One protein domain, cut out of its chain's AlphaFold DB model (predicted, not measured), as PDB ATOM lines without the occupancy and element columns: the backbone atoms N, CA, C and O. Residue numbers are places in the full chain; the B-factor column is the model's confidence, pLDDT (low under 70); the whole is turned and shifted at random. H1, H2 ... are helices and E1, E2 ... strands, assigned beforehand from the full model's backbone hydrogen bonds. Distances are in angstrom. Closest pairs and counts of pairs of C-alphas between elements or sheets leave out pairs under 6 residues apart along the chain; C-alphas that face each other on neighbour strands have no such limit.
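This is residues 2 to 113 of the 183 residues of an uncharacterized protein of Gibberella zeae (UniProt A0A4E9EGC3). A long, strongly twisted wall of four strands, E3 to E6, forms a loose, spread-out model: the hairpins E3-E4 and E5-E6 splay apart toward their tips, and a separate two-stranded hairpin, E1-E2, points away from the wall. H1 and H2 lie beyond the end where E3 begins, and the small H3 lies near the turn of E1-E2; no helix covers the sheet. The 112 printed residues hold three named helices and six named strands, in the order H1 E1 E2 H2 E3 E4 E5 E6 H3, a mixed class. The larger sheet runs E3 E4 E5 E6, all antiparallel. The radius of gyration of the C-alphas is 16.5 A, and the flat outline spans 51 by 42 by 20 A.

Find C-alpha 2 at (-41.329, -59.102, -45.301); from there H1 runs 14.1 A through residues 2 to 11. E1, residues 21 to 26, covers 15.7 A, and E2, residues 30 to 35, covers 16.3 A. H2 is residues 40 to 45. At C-alpha 49, (-42.982, -73.585, -54.699), E3 starts and runs 28.9 A to residue 59, with a bend of 56 degrees at residue 56. E4, residues 62 to 74, is the longest strand at 35.1 A. E5, residues 84 to 92, covers 24.6 A, and E6 is residues 95 to 99. H3, residues 106 to 111, ends at C-alpha 111, (-39.749, -84.576, -75.725).

Begin with the meander E3 E4 E5 E6, each strand the antiparallel neighbour of the one before; E3 and E6 are its edge strands. In the hairpin E3 and E4, look at N 53 and O 68, 2.9 A apart and within hydrogen-bond range. Between E4 and E5, N 69 and O 87 are within range at 2.9 A; between E5 and E6, N 90 and O 97 at 2.9 A. Residues 77 to 78 pair antiparallel with residues 73 to 74 of E4. In the hairpin E1 and E2, N 24 and O 32 are within range at 2.8 A. The closest C-alphas of E2 and E3, those of Leu 33 and Val 51, are 7.7 A apart; E1 and E3 are only just apart, at 8.3 A. H1 and H2 are close but not clearly touching: the C-alphas of Ser 2 and Gly 45, their closest, are 7.8 A apart. H1, H2 and H3 are not on the sheet; in each, every O i to N i+4 pair is within hydrogen-bond range. The closest C-alphas of H3 and E2, those of Arg 111 and Gly 30, are 7.9 A apart.

The two C-alphas farthest apart, those of Thr 10 and Ser 61, are 51.4 A apart. The printed part has no cut, and no link is long. The mean pLDDT of the printed part is 86.3; look at residues 103 to 113 for values under 70.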
ATOM      1  N   SER A   2     -41.799 -59.213 -46.699       87.56
ATOM      2  CA  SER A   2     -41.329 -59.102 -45.301       87.56
ATOM      3  C   SER A   2     -42.443 -59.219 -44.248       87.56
ATOM      4  O   SER A   2     -42.265 -59.912 -43.250       87.56
ATOM      5  N   SER A   3     -43.615 -58.622 -44.487       93.56
ATOM      6  CA  SER A   3     -44.760 -58.723 -43.569       93.56
ATOM      7  C   SER A   3     -45.289 -60.154 -43.423       93.56
ATOM      8  O   SER A   3     -45.606 -60.562 -42.311       93.56
ATOM      9  N   PHE A   4     -45.330 -60.938 -44.511       92.44
ATOM     10  CA  PHE A   4     -45.717 -62.353 -44.456       92.44
ATOM     11  C   PHE A   4     -44.702 -63.179 -43.667       92.44
ATOM     12  O   PHE A   4     -45.096 -63.925 -42.779       92.44
ATOM     13  N   HIS A   5     -43.401 -62.983 -43.894       92.19
ATOM     14  CA  HIS A   5     -42.365 -63.666 -43.110       92.19
ATOM     15  C   HIS A   5     -42.460 -63.327 -41.624       92.19
ATOM     16  O   HIS A   5     -42.426 -64.217 -40.778       92.19
ATOM     17  N   LYS A   6     -42.638 -62.040 -41.299       95.44
ATOM     18  CA  LYS A   6     -42.820 -61.593 -39.917       95.44
ATOM     19  C   LYS A   6     -44.050 -62.244 -39.291       95.44
ATOM     20  O   LYS A   6     -43.964 -62.714 -38.161       95.44
ATOM     21  N   LEU A   7     -45.172 -62.294 -40.009       95.56
ATOM     22  CA  LEU A   7     -46.399 -62.927 -39.536       95.56
ATOM     23  C   LEU A   7     -46.197 -64.426 -39.272       95.56
ATOM     24  O   LEU A   7     -46.486 -64.871 -38.164       95.56
ATOM     25  N   ALA A   8     -45.656 -65.161 -40.249       95.06
ATOM     26  CA  ALA A   8     -45.379 -66.593 -40.152       95.06
ATOM     27  C   ALA A   8     -44.470 -66.916 -38.959       95.06
ATOM     28  O   ALA A   8     -44.797 -67.781 -38.153       95.06
ATOM     29  N   ALA A   9     -43.380 -66.159 -38.789       95.06
ATOM     30  CA  ALA A   9     -42.446 -66.340 -37.679       95.06
ATOM     31  C   ALA A   9     -43.060 -65.965 -36.319       95.06
ATOM     32  O   ALA A   9     -42.859 -66.667 -35.334       95.06
ATOM     33  N   THR A  10     -43.839 -64.879 -36.254       97.69
ATOM     34  CA  THR A  10     -44.451 -64.412 -34.994       97.69
ATOM     35  C   THR A  10     -45.563 -65.346 -34.522       97.69
ATOM     36  O   THR A  10     -45.777 -65.498 -33.323       97.69
ATOM     37  N   ARG A  11     -46.313 -65.939 -35.456       97.06
ATOM     38  CA  ARG A  11     -47.470 -66.796 -35.156       97.06
ATOM     39  C   ARG A  11     -47.188 -68.288 -35.309       97.06
ATOM     40  O   ARG A  11     -48.099 -69.071 -35.072       97.06
ATOM     41  N   ASN A  12     -45.963 -68.661 -35.679       96.38
ATOM     42  CA  ASN A  12     -45.570 -70.030 -36.001       96.38
ATOM     43  C   ASN A  12     -46.587 -70.720 -36.930       96.38
ATOM     44  O   ASN A  12     -47.125 -71.781 -36.618       96.38
ATOM     45  N   CYS A  13     -46.914 -70.061 -38.042       95.31
ATOM     46  CA  CYS A  13     -47.896 -70.557 -39.001       95.31
ATOM     47  C   CYS A  13     -47.324 -70.622 -40.417       95.31
ATOM     48  O   CYS A  13     -46.431 -69.859 -40.789       95.31
ATOM     49  N   ALA A  14     -47.873 -71.534 -41.218       95.06
ATOM     50  CA  ALA A  14     -47.591 -71.603 -42.643       95.06
ATOM     51  C   ALA A  14     -48.462 -70.594 -43.401       95.06
ATOM     52  O   ALA A  14     -49.653 -70.451 -43.123       95.06
ATOM     53  N   ILE A  15     -47.866 -69.915 -44.379       95.19
ATOM     54  CA  ILE A  15     -48.579 -69.036 -45.305       95.19
ATOM     55  C   ILE A  15     -48.525 -69.685 -46.679       95.19
ATOM     56  O   ILE A  15     -47.445 -69.879 -47.235       95.19
ATOM     57  N   VAL A  16     -49.697 -70.009 -47.219       95.44
ATOM     58  CA  VAL A  16     -49.851 -70.552 -48.567       95.44
ATOM     59  C   VAL A  16     -50.395 -69.449 -49.459       95.44
ATOM     60  O   VAL A  16     -51.375 -68.793 -49.108       95.44
ATOM     61  N   VAL A  17     -49.756 -69.238 -50.609       93.31
ATOM     62  CA  VAL A  17     -50.225 -68.289 -51.619       93.31
ATOM     63  C   VAL A  17     -50.481 -69.031 -52.920       93.31
ATOM     64  O   VAL A  17     -49.611 -69.743 -53.416       93.31
ATOM     65  N   LEU A  18     -51.669 -68.825 -53.479       94.06
ATOM     66  CA  LEU A  18     -52.035 -69.299 -54.806       94.06
ATOM     67  C   LEU A  18     -51.687 -68.211 -55.822       94.06
ATOM     68  O   LEU A  18     -52.093 -67.059 -55.672       94.06
ATOM     69  N   SER A  19     -50.933 -68.576 -56.853       91.81
ATOM     70  CA  SER A  19     -50.602 -67.698 -57.973       91.81
ATOM     71  C   SER A  19     -51.001 -68.381 -59.267       91.81
ATOM     72  O   SER A  19     -50.809 -69.584 -59.427       91.81
ATOM     73  N   GLN A  20     -51.495 -67.594 -60.218       93.12
ATOM     74  CA  GLN A  20     -51.655 -68.067 -61.586       93.12
ATOM     75  C   GLN A  20     -50.294 -68.435 -62.189       93.12
ATOM     76  O   GLN A  20     -49.242 -67.922 -61.777       93.12
ATOM     77  N   CYS A  21     -50.345 -69.331 -63.169       91.44
ATOM     78  CA  CYS A  21     -49.196 -69.825 -63.912       91.44
ATOM     79  C   CYS A  21     -49.300 -69.357 -65.365       91.44
ATOM     80  O   CYS A  21     -50.400 -69.233 -65.900       91.44
ATOM     81  N   ALA A  22     -48.159 -69.150 -66.007       90.38
ATOM     82  CA  ALA A  22     -48.048 -68.952 -67.442       90.38
ATOM     83  C   ALA A  22     -47.093 -69.996 -68.025       90.38
ATOM     84  O   ALA A  22     -46.128 -70.411 -67.376       90.38
ATOM     85  N   THR A  23     -47.341 -70.409 -69.264       89.19
ATOM     86  CA  THR A  23     -46.429 -71.291 -69.993       89.19
ATOM     87  C   THR A  23     -45.372 -70.450 -70.691       89.19
ATOM     88  O   THR A  23     -45.694 -69.595 -71.516       89.19
ATOM     89  N   LYS A  24     -44.101 -70.702 -70.388       87.19
ATOM     90  CA  LYS A  24     -42.959 -70.087 -71.059       87.19
ATOM     91  C   LYS A  24     -42.294 -71.099 -71.984       87.19
ATOM     92  O   LYS A  24     -41.859 -72.162 -71.544       87.19
ATOM     93  N   MET A  25     -42.206 -70.750 -73.263       87.31
ATOM     94  CA  MET A  25     -41.521 -71.551 -74.275       87.31
ATOM     95  C   MET A  25     -40.026 -71.230 -74.287       87.31
ATOM     96  O   MET A  25     -39.632 -70.069 -74.391       87.31
ATOM     97  N   HIS A  26     -39.198 -72.266 -74.203       80.38
ATOM     98  CA  HIS A  26     -37.748 -72.204 -74.351       80.38
ATOM     99  C   HIS A  26     -37.333 -72.991 -75.593       80.38
ATOM    100  O   HIS A  26     -37.804 -74.108 -75.803       80.38
ATOM    101  N   SER A  27     -36.425 -72.430 -76.394       78.06
ATOM    102  CA  SER A  27     -35.922 -73.057 -77.624       78.06
ATOM    103  C   SER A  27     -35.294 -74.433 -77.377       78.06
ATOM    104  O   SER A  27     -35.542 -75.360 -78.138       78.06
ATOM    105  N   GLU A  28     -34.527 -74.580 -76.294       78.62
ATOM    106  CA  GLU A  28     -33.773 -75.808 -75.993       78.62
ATOM    107  C   GLU A  28     -34.467 -76.740 -74.991       78.62
ATOM    108  O   GLU A  28     -34.186 -77.933 -74.952       78.62
ATOM    109  N   ARG A  29     -35.363 -76.203 -74.151       72.94
ATOM    110  CA  ARG A  29     -35.986 -76.936 -73.029       72.94
ATOM    111  C   ARG A  29     -37.496 -77.137 -73.176       72.94
ATOM    112  O   ARG A  29     -38.113 -77.745 -72.310       72.94
ATOM    113  N   GLY A  30     -38.088 -76.640 -74.261       83.06
ATOM    114  CA  GLY A  30     -39.520 -76.740 -74.512       83.06
ATOM    115  C   GLY A  30     -40.359 -75.839 -73.604       83.06
ATOM    116  O   GLY A  30     -39.923 -74.775 -73.163       83.06
ATOM    117  N   ALA A  31     -41.606 -76.243 -73.374       84.69
ATOM    118  CA  ALA A  31     -42.549 -75.513 -72.536       84.69
ATOM    119  C   ALA A  31     -42.237 -75.720 -71.047       84.69
ATOM    120  O   ALA A  31     -42.038 -76.846 -70.600       84.69
ATOM    121  N   THR A  32     -42.257 -74.643 -70.266       87.31
ATOM    122  CA  THR A  32     -42.115 -74.684 -68.805       87.31
ATOM    123  C   THR A  32     -43.214 -73.861 -68.147       87.31
ATOM    124  O   THR A  32     -43.660 -72.858 -68.702       87.31
ATOM    125  N   LEU A  33     -43.664 -74.272 -66.963       88.31
ATOM    126  CA  LEU A  33     -44.608 -73.491 -66.167       88.31
ATOM    127  C   LEU A  33     -43.842 -72.496 -65.294       88.31
ATOM    128  O   LEU A  33     -43.014 -72.886 -64.471       88.31
ATOM    129  N   THR A  34     -44.142 -71.212 -65.463       88.12
ATOM    130  CA  THR A  34     -43.653 -70.120 -64.616       88.12
ATOM    131  C   THR A  34     -44.817 -69.485 -63.868       88.12
ATOM    132  O   THR A  34     -45.961 -69.521 -64.318       88.12
ATOM    133  N   THR A  35     -44.545 -68.855 -62.730       89.56
ATOM    134  CA  THR A  35     -45.524 -67.979 -62.083       89.56
ATOM    135  C   THR A  35     -45.859 -66.804 -63.004       89.56
ATOM    136  O   THR A  35     -44.981 -66.270 -63.687       89.56
ATOM    137  N   ALA A  36     -47.129 -66.391 -63.019       87.06
ATOM    138  CA  ALA A  36     -47.568 -65.199 -63.746       87.06
ATOM    139  C   ALA A  36     -46.953 -63.921 -63.149       87.06
ATOM    140  O   ALA A  36     -46.595 -62.991 -63.867       87.06
ATOM    141  N   ILE A  37     -46.764 -63.903 -61.826       85.75
ATOM    142  CA  ILE A  37     -46.003 -62.863 -61.135       85.75
ATOM    143  C   ILE A  37     -44.529 -63.270 -61.150       85.75
ATOM    144  O   ILE A  37     -44.096 -64.104 -60.352       85.75
ATOM    145  N   ASN A  38     -43.763 -62.671 -62.060       78.12
ATOM    146  CA  ASN A  38     -42.322 -62.884 -62.188       78.12
ATOM    147  C   ASN A  38     -41.552 -61.610 -61.806       78.12
ATOM    148  O   ASN A  38     -40.957 -60.933 -62.640       78.12
ATOM    149  N   ALA A  39     -41.626 -61.248 -60.524       85.94
ATOM    150  CA  ALA A  39     -40.846 -60.156 -59.950       85.94
ATOM    151  C   ALA A  39     -39.770 -60.733 -59.023       85.94
ATOM    152  O   ALA A  39     -40.078 -61.539 -58.150       85.94
ATOM    153  N   ASN A  40     -38.519 -60.279 -59.135       85.75
ATOM    154  CA  ASN A  40     -37.404 -60.823 -58.341       85.75
ATOM    155  C   ASN A  40     -37.660 -60.793 -56.823       85.75
ATOM    156  O   ASN A  40     -37.338 -61.745 -56.118       85.75
ATOM    157  N   VAL A  41     -38.293 -59.727 -56.320       87.31
ATOM    158  CA  VAL A  41     -38.653 -59.594 -54.895       87.31
ATOM    159  C   VAL A  41     -39.668 -60.660 -54.466       87.31
ATOM    160  O   VAL A  41     -39.623 -61.145 -53.334       87.31
ATOM    161  N   TRP A  42     -40.585 -61.030 -55.363       86.75
ATOM    162  CA  TRP A  42     -41.534 -62.117 -55.141       86.75
ATOM    163  C   TRP A  42     -40.809 -63.460 -55.115       86.75
ATOM    164  O   TRP A  42     -40.900 -64.194 -54.133       86.75
ATOM    165  N   GLU A  43     -40.010 -63.726 -56.148       87.88
ATOM    166  CA  GLU A  43     -39.261 -64.971 -56.309       87.88
ATOM    167  C   GLU A  43     -38.341 -65.273 -55.128       87.88
ATOM    168  O   GLU A  43     -38.289 -66.411 -54.661       87.88
ATOM    169  N   GLN A  44     -37.648 -64.265 -54.601       89.06
ATOM    170  CA  GLN A  44     -36.772 -64.413 -53.438       89.06
ATOM    171  C   GLN A  44     -37.544 -64.652 -52.137       89.06
ATOM    172  O   GLN A  44     -37.036 -65.325 -51.244       89.06
ATOM    173  N   GLY A  45     -38.767 -64.128 -52.025       90.50
ATOM    174  CA  GLY A  45     -39.594 -64.281 -50.830       90.50
ATOM    175  C   GLY A  45     -40.331 -65.619 -50.734       90.50
ATOM    176  O   GLY A  45     -40.869 -65.932 -49.678       90.50
ATOM    177  N   VAL A  46     -40.406 -66.401 -51.810       92.75
ATOM    178  CA  VAL A  46     -41.034 -67.730 -51.784       92.75
ATOM    179  C   VAL A  46     -39.996 -68.763 -51.346       92.75
ATOM    180  O   VAL A  46     -38.997 -68.957 -52.039       92.75
ATOM    181  N   SER A  47     -40.218 -69.438 -50.216       94.31
ATOM    182  CA  SER A  47     -39.341 -70.522 -49.747       94.31
ATOM    183  C   SER A  47     -39.562 -71.804 -50.551       94.31
ATOM    184  O   SER A  47     -38.623 -72.324 -51.149       94.31
ATOM    185  N   THR A  48     -40.812 -72.255 -50.626       95.38
ATOM    186  CA  THR A  48     -41.217 -73.486 -51.308       95.38
ATOM    187  C   THR A  48     -42.238 -73.165 -52.386       95.38
ATOM    188  O   THR A  48     -43.192 -72.424 -52.140       95.38
ATOM    189  N   ARG A  49     -42.049 -73.728 -53.580       94.62
ATOM    190  CA  ARG A  49     -42.982 -73.585 -54.699       94.62
ATOM    191  C   ARG A  49     -43.422 -74.948 -55.185       94.62
ATOM    192  O   ARG A  49     -42.602 -75.741 -55.644       94.62
ATOM    193  N   LEU A  50     -44.731 -75.144 -55.146       95.56
ATOM    194  CA  LEU A  50     -45.409 -76.233 -55.821       95.56
ATOM    195  C   LEU A  50     -46.062 -75.697 -57.091       95.56
ATOM    196  O   LEU A  50     -46.532 -74.557 -57.121       95.56
ATOM    197  N   VAL A  51     -46.100 -76.527 -58.122       94.25
ATOM    198  CA  VAL A  51     -46.881 -76.297 -59.331       94.25
ATOM    199  C   VAL A  51     -47.930 -77.387 -59.437       94.25
ATOM    200  O   VAL A  51     -47.633 -78.562 -59.230       94.25
ATOM    201  N   THR A  52     -49.159 -76.992 -59.746       94.38
ATOM    202  CA  THR A  52     -50.256 -77.922 -59.999       94.38
ATOM    203  C   THR A  52     -50.690 -77.812 -61.447       94.38
ATOM    204  O   THR A  52     -50.935 -76.706 -61.932       94.38
ATOM    205  N   PHE A  53     -50.807 -78.938 -62.133       92.56
ATOM    206  CA  PHE A  53     -51.256 -78.999 -63.518       92.56
ATOM    207  C   PHE A  53     -52.128 -80.231 -63.725       92.56
ATOM    208  O   PHE A  53     -52.229 -81.094 -62.858       92.56
ATOM    209  N   ARG A  54     -52.835 -80.271 -64.847       92.62
ATOM    210  CA  ARG A  54     -53.771 -81.346 -65.165       92.62
ATOM    211  C   ARG A  54     -53.136 -82.274 -66.186       92.62
ATOM    212  O   ARG A  54     -52.512 -81.794 -67.130       92.62
ATOM    213  N   ASP A  55     -53.333 -83.567 -65.998       90.69
ATOM    214  CA  ASP A  55     -52.923 -84.598 -66.945       90.69
ATOM    215  C   ASP A  55     -54.021 -85.664 -67.052       90.69
ATOM    216  O   ASP A  55     -55.099 -85.558 -66.443       90.69
ATOM    217  N   TRP A  56     -53.762 -86.681 -67.858       89.12
ATOM    218  CA  TRP A  56     -54.643 -87.809 -68.073       89.12
ATOM    219  C   TRP A  56     -53.897 -89.106 -67.810       89.12
ATOM    220  O   TRP A  56     -52.750 -89.279 -68.208       89.12
ATOM    221  N   VAL A  57     -54.570 -90.033 -67.140       85.94
ATOM    222  CA  VAL A  57     -54.038 -91.357 -66.825       85.94
ATOM    223  C   VAL A  57     -55.016 -92.394 -67.327       85.94
ATOM    224  O   VAL A  57     -56.233 -92.241 -67.191       85.94
ATOM    225  N   TRP A  58     -54.475 -93.463 -67.898       84.69
ATOM    226  CA  TRP A  58     -55.271 -94.627 -68.236       84.69
ATOM    227  C   TRP A  58     -55.564 -95.429 -66.968       84.69
ATOM    228  O   TRP A  58     -54.648 -95.924 -66.315       84.69
ATOM    229  N   GLN A  59     -56.837 -95.548 -66.609       80.38
ATOM    230  CA  GLN A  59     -57.287 -96.304 -65.448       80.38
ATOM    231  C   GLN A  59     -58.396 -97.257 -65.884       80.38
ATOM    232  O   GLN A  59     -59.397 -96.823 -66.452       80.38
ATOM    233  N   GLU A  60     -58.199 -98.557 -65.644       79.25
ATOM    234  CA  GLU A  60     -59.216 -99.600 -65.854       79.25
ATOM    235  C   GLU A  60     -59.943 -99.478 -67.207       79.25
ATOM    236  O   GLU A  60     -61.166 -99.490 -67.272       79.25
ATOM    237  N   SER A  61     -59.180 -99.340 -68.299       83.81
ATOM    238  CA  SER A  61     -59.663 -99.184 -69.688       83.81
ATOM    239  C   SER A  61     -60.305 -97.840 -70.068       83.81
ATOM    240  O   SER A  61     -60.834 -97.713 -71.170       83.81
ATOM    241  N   SER A  62     -60.208 -96.818 -69.215       87.31
ATOM    242  CA  SER A  62     -60.713 -95.471 -69.501       87.31
ATOM    243  C   SER A  62     -59.651 -94.390 -69.291       87.31
ATOM    244  O   SER A  62     -58.809 -94.485 -68.395       87.31
ATOM    245  N   LEU A  63     -59.702 -93.328 -70.103       89.00
ATOM    246  CA  LEU A  63     -58.893 -92.133 -69.870       89.00
ATOM    247  C   LEU A  63     -59.551 -91.305 -68.779       89.00
ATOM    248  O   LEU A  63     -60.634 -90.753 -68.979       89.00
ATOM    249  N   THR A  64     -58.886 -91.177 -67.639       88.81
ATOM    250  CA  THR A  64     -59.379 -90.348 -66.545       88.81
ATOM    251  C   THR A  64     -58.463 -89.161 -66.337       88.81
ATOM    252  O   THR A  64     -57.239 -89.275 -66.369       88.81
ATOM    253  N   SER A  65     -59.061 -87.998 -66.105       91.44
ATOM    254  CA  SER A  65     -58.283 -86.821 -65.764       91.44
ATOM    255  C   SER A  65     -57.789 -86.879 -64.327       91.44
ATOM    256  O   SER A  65     -58.549 -87.224 -63.419       91.44
ATOM    257  N   VAL A  66     -56.544 -86.471 -64.122       93.81
ATOM    258  CA  VAL A  66     -55.920 -86.349 -62.806       93.81
ATOM    259  C   VAL A  66     -55.283 -84.974 -62.650       93.81
ATOM    260  O   VAL A  66     -54.939 -84.305 -63.630       93.81
ATOM    261  N   PHE A  67     -55.111 -84.548 -61.405       95.25
ATOM    262  CA  PHE A  67     -54.267 -83.411 -61.076       95.25
ATOM    263  C   PHE A  67     -52.893 -83.913 -60.666       95.25
ATOM    264  O   PHE A  67     -52.773 -84.900 -59.948       95.25
ATOM    265  N   LEU A  68     -51.858 -83.219 -61.111       94.25
ATOM    266  CA  LEU A  68     -50.476 -83.441 -60.730       94.25
ATOM    267  C   LEU A  68     -50.018 -82.256 -59.891       94.25
ATOM    268  O   LEU A  68     -50.259 -81.107 -60.260       94.25
ATOM    269  N   ALA A  69     -49.357 -82.532 -58.775       95.00
ATOM    270  CA  ALA A  69     -48.610 -81.556 -57.998       95.00
ATOM    271  C   ALA A  69     -47.129 -81.918 -58.062       95.00
ATOM    272  O   ALA A  69     -46.771 -83.072 -57.846       95.00
ATOM    273  N   GLY A  70     -46.272 -80.944 -58.339       93.75
ATOM    274  CA  GLY A  70     -44.828 -81.140 -58.343       93.75
ATOM    275  C   GLY A  70     -44.083 -79.964 -57.729       93.75
ATOM    276  O   GLY A  70     -44.632 -78.877 -57.548       93.75
ATOM    277  N   LEU A  71     -42.824 -80.196 -57.386       94.81
ATOM    278  CA  LEU A  71     -41.954 -79.272 -56.671       94.81
ATOM    279  C   LEU A  71     -41.056 -78.512 -57.652       94.81
ATOM    280  O   LEU A  71     -40.343 -79.120 -58.440       94.81
ATOM    281  N   GLN A  72     -41.074 -77.179 -57.594       93.56
ATOM    282  CA  GLN A  72     -40.176 -76.322 -58.386       93.56
ATOM    283  C   GLN A  72     -39.088 -75.659 -57.537       93.56
ATOM    284  O   GLN A  72     -38.047 -75.243 -58.051       93.56
ATOM    285  N   LYS A  73     -39.353 -75.477 -56.240       94.88
ATOM    286  CA  LYS A  73     -38.470 -74.756 -55.323       94.88
ATOM    287  C   LYS A  73     -38.632 -75.297 -53.911       94.88
ATOM    288  O   LYS A  73     -39.767 -75.455 -53.464       94.88
ATOM    289  N   VAL A  74     -37.527 -75.504 -53.206       95.44
ATOM    290  CA  VAL A  74     -37.490 -75.919 -51.798       95.44
ATOM    291  C   VAL A  74     -36.428 -75.114 -51.059       95.44
ATOM    292  O   VAL A  74     -35.353 -74.852 -51.596       95.44
ATOM    293  N   ASP A  75     -36.740 -74.661 -49.846       92.88
ATOM    294  CA  ASP A  75     -35.822 -73.894 -48.988       92.88
ATOM    295  C   ASP A  75     -35.130 -72.713 -49.691       92.88
ATOM    296  O   ASP A  75     -33.941 -72.440 -49.507       92.88
ATOM    297  N   GLY A  76     -35.865 -72.002 -50.546       91.25
ATOM    298  CA  GLY A  76     -35.337 -70.851 -51.273       91.25
ATOM    299  C   GLY A  76     -34.502 -71.205 -52.511       91.25
ATOM    300  O   GLY A  76     -34.137 -70.289 -53.253       91.25
ATOM    301  N   ARG A  77     -34.263 -72.489 -52.801       92.38
ATOM    302  CA  ARG A  77     -33.500 -72.967 -53.965       92.38
ATOM    303  C   ARG A  77     -34.403 -73.626 -55.000       92.38
ATOM    304  O   ARG A  77     -35.287 -74.401 -54.655       92.38
ATOM    305  N   ALA A  78     -34.184 -73.294 -56.270       90.81
ATOM    306  CA  ALA A  78     -34.856 -73.965 -57.377       90.81
ATOM    307  C   ALA A  78     -34.362 -75.416 -57.506       90.81
ATOM    308  O   ALA A  78     -33.194 -75.696 -57.223       90.81
ATOM    309  N   CYS A  79     -35.259 -76.304 -57.929       89.75
ATOM    310  CA  CYS A  79     -34.956 -77.692 -58.276       89.75
ATOM    311  C   CYS A  79     -34.001 -77.790 -59.485       89.75
ATOM    312  O   CYS A  79     -33.844 -76.824 -60.241       89.75
ATOM    313  N   GLN A  80     -33.333 -78.938 -59.650       84.75
ATOM    314  CA  GLN A  80     -32.452 -79.191 -60.799       84.75
ATOM    315  C   GLN A  80     -33.277 -79.399 -62.068       84.75
ATOM    316  O   GLN A  80     -32.954 -78.846 -63.126       84.75
ATOM    317  N   GLU A  81     -34.355 -80.172 -61.949       84.19
ATOM    318  CA  GLU A  81     -35.353 -80.314 -63.001       84.19
ATOM    319  C   GLU A  81     -36.410 -79.208 -62.915       84.19
ATOM    320  O   GLU A  81     -36.568 -78.528 -61.900       84.19
ATOM    321  N   ALA A  82     -37.157 -79.010 -64.006       84.44
ATOM    322  CA  ALA A  82     -38.208 -77.994 -64.050       84.44
ATOM    323  C   ALA A  82     -39.328 -78.262 -63.027       84.44
ATOM    324  O   ALA A  82     -39.934 -77.311 -62.523       84.44
ATOM    325  N   VAL A  83     -39.606 -79.542 -62.753       88.50
ATOM    326  CA  VAL A  83     -40.561 -80.027 -61.753       88.50
ATOM    327  C   VAL A  83     -40.067 -81.380 -61.230       88.50
ATOM    328  O   VAL A  83     -39.927 -82.312 -62.010       88.50
ATOM    329  N   GLU A  84     -39.842 -81.495 -59.925       90.38
ATOM    330  CA  GLU A  84     -39.434 -82.731 -59.241       90.38
ATOM    331  C   GLU A  84     -40.573 -83.269 -58.353       90.38
ATOM    332  O   GLU A  84     -41.542 -82.561 -58.081       90.38
ATOM    333  N   ASN A  85     -40.453 -84.505 -57.853       90.94
ATOM    334  CA  ASN A  85     -41.374 -85.102 -56.866       90.94
ATOM    335  C   ASN A  85     -42.863 -84.975 -57.240       90.94
ATOM    336  O   ASN A  85     -43.675 -84.463 -56.468       90.94
ATOM    337  N   ILE A  86     -43.209 -85.418 -58.449       92.25
ATOM    338  CA  ILE A  86     -44.572 -85.323 -58.973       92.25
ATOM    339  C   ILE A  86     -45.474 -86.356 -58.288       92.25
ATOM    340  O   ILE A  86     -45.156 -87.543 -58.242       92.25
ATOM    341  N   VAL A  87     -46.627 -85.902 -57.799       93.12
ATOM    342  CA  VAL A  87     -47.675 -86.731 -57.192       93.12
ATOM    343  C   VAL A  87     -49.000 -86.459 -57.891       93.12
ATOM    344  O   VAL A  87     -49.386 -85.301 -58.056       93.12
ATOM    345  N   ALA A  88     -49.717 -87.519 -58.268       94.06
ATOM    346  CA  ALA A  88     -51.068 -87.397 -58.796       94.06
ATOM    347  C   ALA A  88     -52.132 -87.507 -57.712       94.06
ATOM    348  O   ALA A  88     -52.009 -88.283 -56.763       94.06
ATOM    349  N   PHE A  89     -53.209 -86.757 -57.891       94.62
ATOM    350  CA  PHE A  89     -54.367 -86.778 -57.019       94.62
ATOM    351  C   PHE A  89     -55.653 -86.467 -57.789       94.62
ATOM    352  O   PHE A  89     -55.645 -85.882 -58.877       94.62
ATOM    353  N   LYS A  90     -56.779 -86.862 -57.203       94.75
ATOM    354  CA  LYS A  90     -58.125 -86.439 -57.594       94.75
ATOM    355  C   LYS A  90     -58.712 -85.576 -56.488       94.75
ATOM    356  O   LYS A  90     -58.333 -85.707 -55.327       94.75
ATOM    357  N   VAL A  91     -59.606 -84.676 -56.876       95.06
ATOM    358  CA  VAL A  91     -60.396 -83.876 -55.942       95.06
ATOM    359  C   VAL A  91     -61.786 -84.490 -55.908       95.06
ATOM    360  O   VAL A  91     -62.511 -84.435 -56.898       95.06
ATOM    361  N   GLU A  92     -62.104 -85.098 -54.780       94.31
ATOM    362  CA  GLU A  92     -63.367 -85.748 -54.469       94.31
ATOM    363  C   GLU A  92     -64.182 -84.859 -53.514       94.31
ATOM    364  O   GLU A  92     -63.730 -83.802 -53.060       94.31
ATOM    365  N   LEU A  93     -65.412 -85.272 -53.200       95.88
ATOM    366  CA  LEU A  93     -66.321 -84.487 -52.356       95.88
ATOM    367  C   LEU A  93     -65.804 -84.309 -50.914       95.88
ATOM    368  O   LEU A  93     -66.152 -83.336 -50.246       95.88
ATOM    369  N   ASP A  94     -64.984 -85.248 -50.445       95.31
ATOM    370  CA  ASP A  94     -64.378 -85.294 -49.114       95.31
ATOM    371  C   ASP A  94     -62.943 -84.737 -49.065       95.31
ATOM    372  O   ASP A  94     -62.381 -84.599 -47.976       95.31
ATOM    373  N   GLY A  95     -62.358 -84.354 -50.205       94.88
ATOM    374  CA  GLY A  95     -61.038 -83.730 -50.257       94.88
ATOM    375  C   GLY A  95     -60.172 -84.208 -51.418       94.88
ATOM    376  O   GLY A  95     -60.658 -84.494 -52.505       94.88
ATOM    377  N   ALA A  96     -58.855 -84.234 -51.210       94.62
ATOM    378  CA  ALA A  96     -57.896 -84.677 -52.217       94.62
ATOM    379  C   ALA A  96     -57.373 -86.082 -51.893       94.62
ATOM    380  O   ALA A  96     -56.856 -86.309 -50.798       94.62
ATOM    381  N   THR A  97     -57.445 -86.991 -52.866       94.19
ATOM    382  CA  THR A  97     -56.999 -88.385 -52.727       94.19
ATOM    383  C   THR A  97     -55.898 -88.688 -53.729       94.19
ATOM    384  O   THR A  97     -56.035 -88.401 -54.918       94.19
ATOM    385  N   GLN A  98     -54.795 -89.272 -53.256       92.62
ATOM    386  CA  GLN A  98     -53.675 -89.657 -54.111       92.62
ATOM    387  C   GLN A  98     -54.084 -90.768 -55.084       92.62
ATOM    388  O   GLN A  98     -54.772 -91.717 -54.714       92.62
ATOM    389  N   VAL A  99     -53.606 -90.667 -56.322       90.31
ATOM    390  CA  VAL A  99     -53.793 -91.682 -57.362       90.31
ATOM    391  C   VAL A  99     -52.422 -92.209 -57.789       90.31
ATOM    392  O   VAL A  99     -51.478 -91.421 -57.883       90.31
ATOM    393  N   PRO A 100     -52.274 -93.521 -58.047       87.62
ATOM    394  CA  PRO A 100     -51.063 -94.051 -58.659       87.62
ATOM    395  C   PRO A 100     -50.781 -93.348 -59.992       87.62
ATOM    396  O   PRO A 100     -51.652 -93.261 -60.855       87.62
ATOM    397  N   TYR A 101     -49.561 -92.845 -60.151       83.94
ATOM    398  CA  TYR A 101     -49.106 -92.201 -61.377       83.94
ATOM    399  C   TYR A 101     -47.707 -92.688 -61.699       83.94
ATOM    400  O   TYR A 101     -46.741 -92.346 -61.018       83.94
ATOM    401  N   GLU A 102     -47.605 -93.510 -62.735       74.25
ATOM    402  CA  GLU A 102     -46.316 -93.878 -63.297       74.25
ATOM    403  C   GLU A 102     -45.873 -92.754 -64.235       74.25
ATOM    404  O   GLU A 102     -46.292 -92.669 -65.386       74.25
ATOM    405  N   ALA A 103     -45.000 -91.874 -63.740       60.16
ATOM    406  CA  ALA A 103     -44.463 -90.732 -64.488       60.16
ATOM    407  C   ALA A 103     -43.644 -91.114 -65.743       60.16
ATOM    408  O   ALA A 103     -43.182 -90.240 -66.475       60.16
ATOM    409  N   LEU A 104     -43.452 -92.413 -65.992       53.03
ATOM    410  CA  LEU A 104     -42.493 -92.960 -66.948       53.03
ATOM    411  C   LEU A 104     -42.918 -92.863 -68.420       53.03
ATOM    412  O   LEU A 104     -42.093 -93.144 -69.280       53.03
ATOM    413  N   GLN A 105     -44.151 -92.459 -68.742       49.06
ATOM    414  CA  GLN A 105     -44.608 -92.432 -70.143       49.06
ATOM    415  C   GLN A 105     -44.871 -91.017 -70.683       49.06
ATOM    416  O   GLN A 105     -44.453 -90.704 -71.796       49.06
ATOM    417  N   SER A 106     -45.471 -90.105 -69.913       50.22
ATOM    418  CA  SER A 106     -45.926 -88.817 -70.472       50.22
ATOM    419  C   SER A 106     -44.798 -87.817 -70.790       50.22
ATOM    420  O   SER A 106     -44.897 -87.073 -71.768       50.22
ATOM    421  N   PHE A 107     -43.700 -87.798 -70.021       49.22
ATOM    422  CA  PHE A 107     -42.612 -86.828 -70.242       49.22
ATOM    423  C   PHE A 107     -41.652 -87.210 -71.378       49.22
ATOM    424  O   PHE A 107     -41.118 -86.319 -72.040       49.22
ATOM    425  N   GLU A 108     -41.450 -88.500 -71.654       44.62
ATOM    426  CA  GLU A 108     -40.612 -88.940 -72.781       44.62
ATOM    427  C   GLU A 108     -41.327 -88.766 -74.131       44.62
ATOM    428  O   GLU A 108     -40.716 -88.339 -75.116       44.62
ATOM    429  N   LEU A 109     -42.645 -88.981 -74.167       44.19
ATOM    430  CA  LEU A 109     -43.475 -88.759 -75.355       44.19
ATOM    431  C   LEU A 109     -43.577 -87.268 -75.735       44.19
ATOM    432  O   LEU A 109     -43.615 -86.937 -76.920       44.19
ATOM    433  N   ALA A 110     -43.531 -86.351 -74.761       49.62
ATOM    434  CA  ALA A 110     -43.559 -84.904 -75.006       49.62
ATOM    435  C   ALA A 110     -42.211 -84.311 -75.472       49.62
ATOM    436  O   ALA A 110     -42.185 -83.206 -76.024       49.62
ATOM    437  N   ARG A 111     -41.086 -85.019 -75.274       49.84
ATOM    438  CA  ARG A 111     -39.749 -84.576 -75.725       49.84
ATOM    439  C   ARG A 111     -39.543 -84.713 -77.233       49.84
ATOM    440  O   ARG A 111     -38.701 -84.017 -77.793       49.84
ATOM    441  N   HIS A 112     -40.346 -85.532 -77.906       44.81
ATOM    442  CA  HIS A 112     -40.246 -85.760 -79.345       44.81
ATOM    443  C   HIS A 112     -41.225 -84.870 -80.117       44.81
ATOM    444  O   HIS A 112     -42.073 -85.344 -80.876       44.81
ATOM    445  N   LYS A 113     -41.095 -83.544 -79.974       54.31
ATOM    446  CA  LYS A 113     -41.565 -82.664 -81.049       54.31
ATOM    447  C   LYS A 113     -40.710 -82.978 -82.274       54.31
ATOM    448  O   LYS A 113     -39.574 -82.522 -82.364       54.31
TER     449      LYS A 113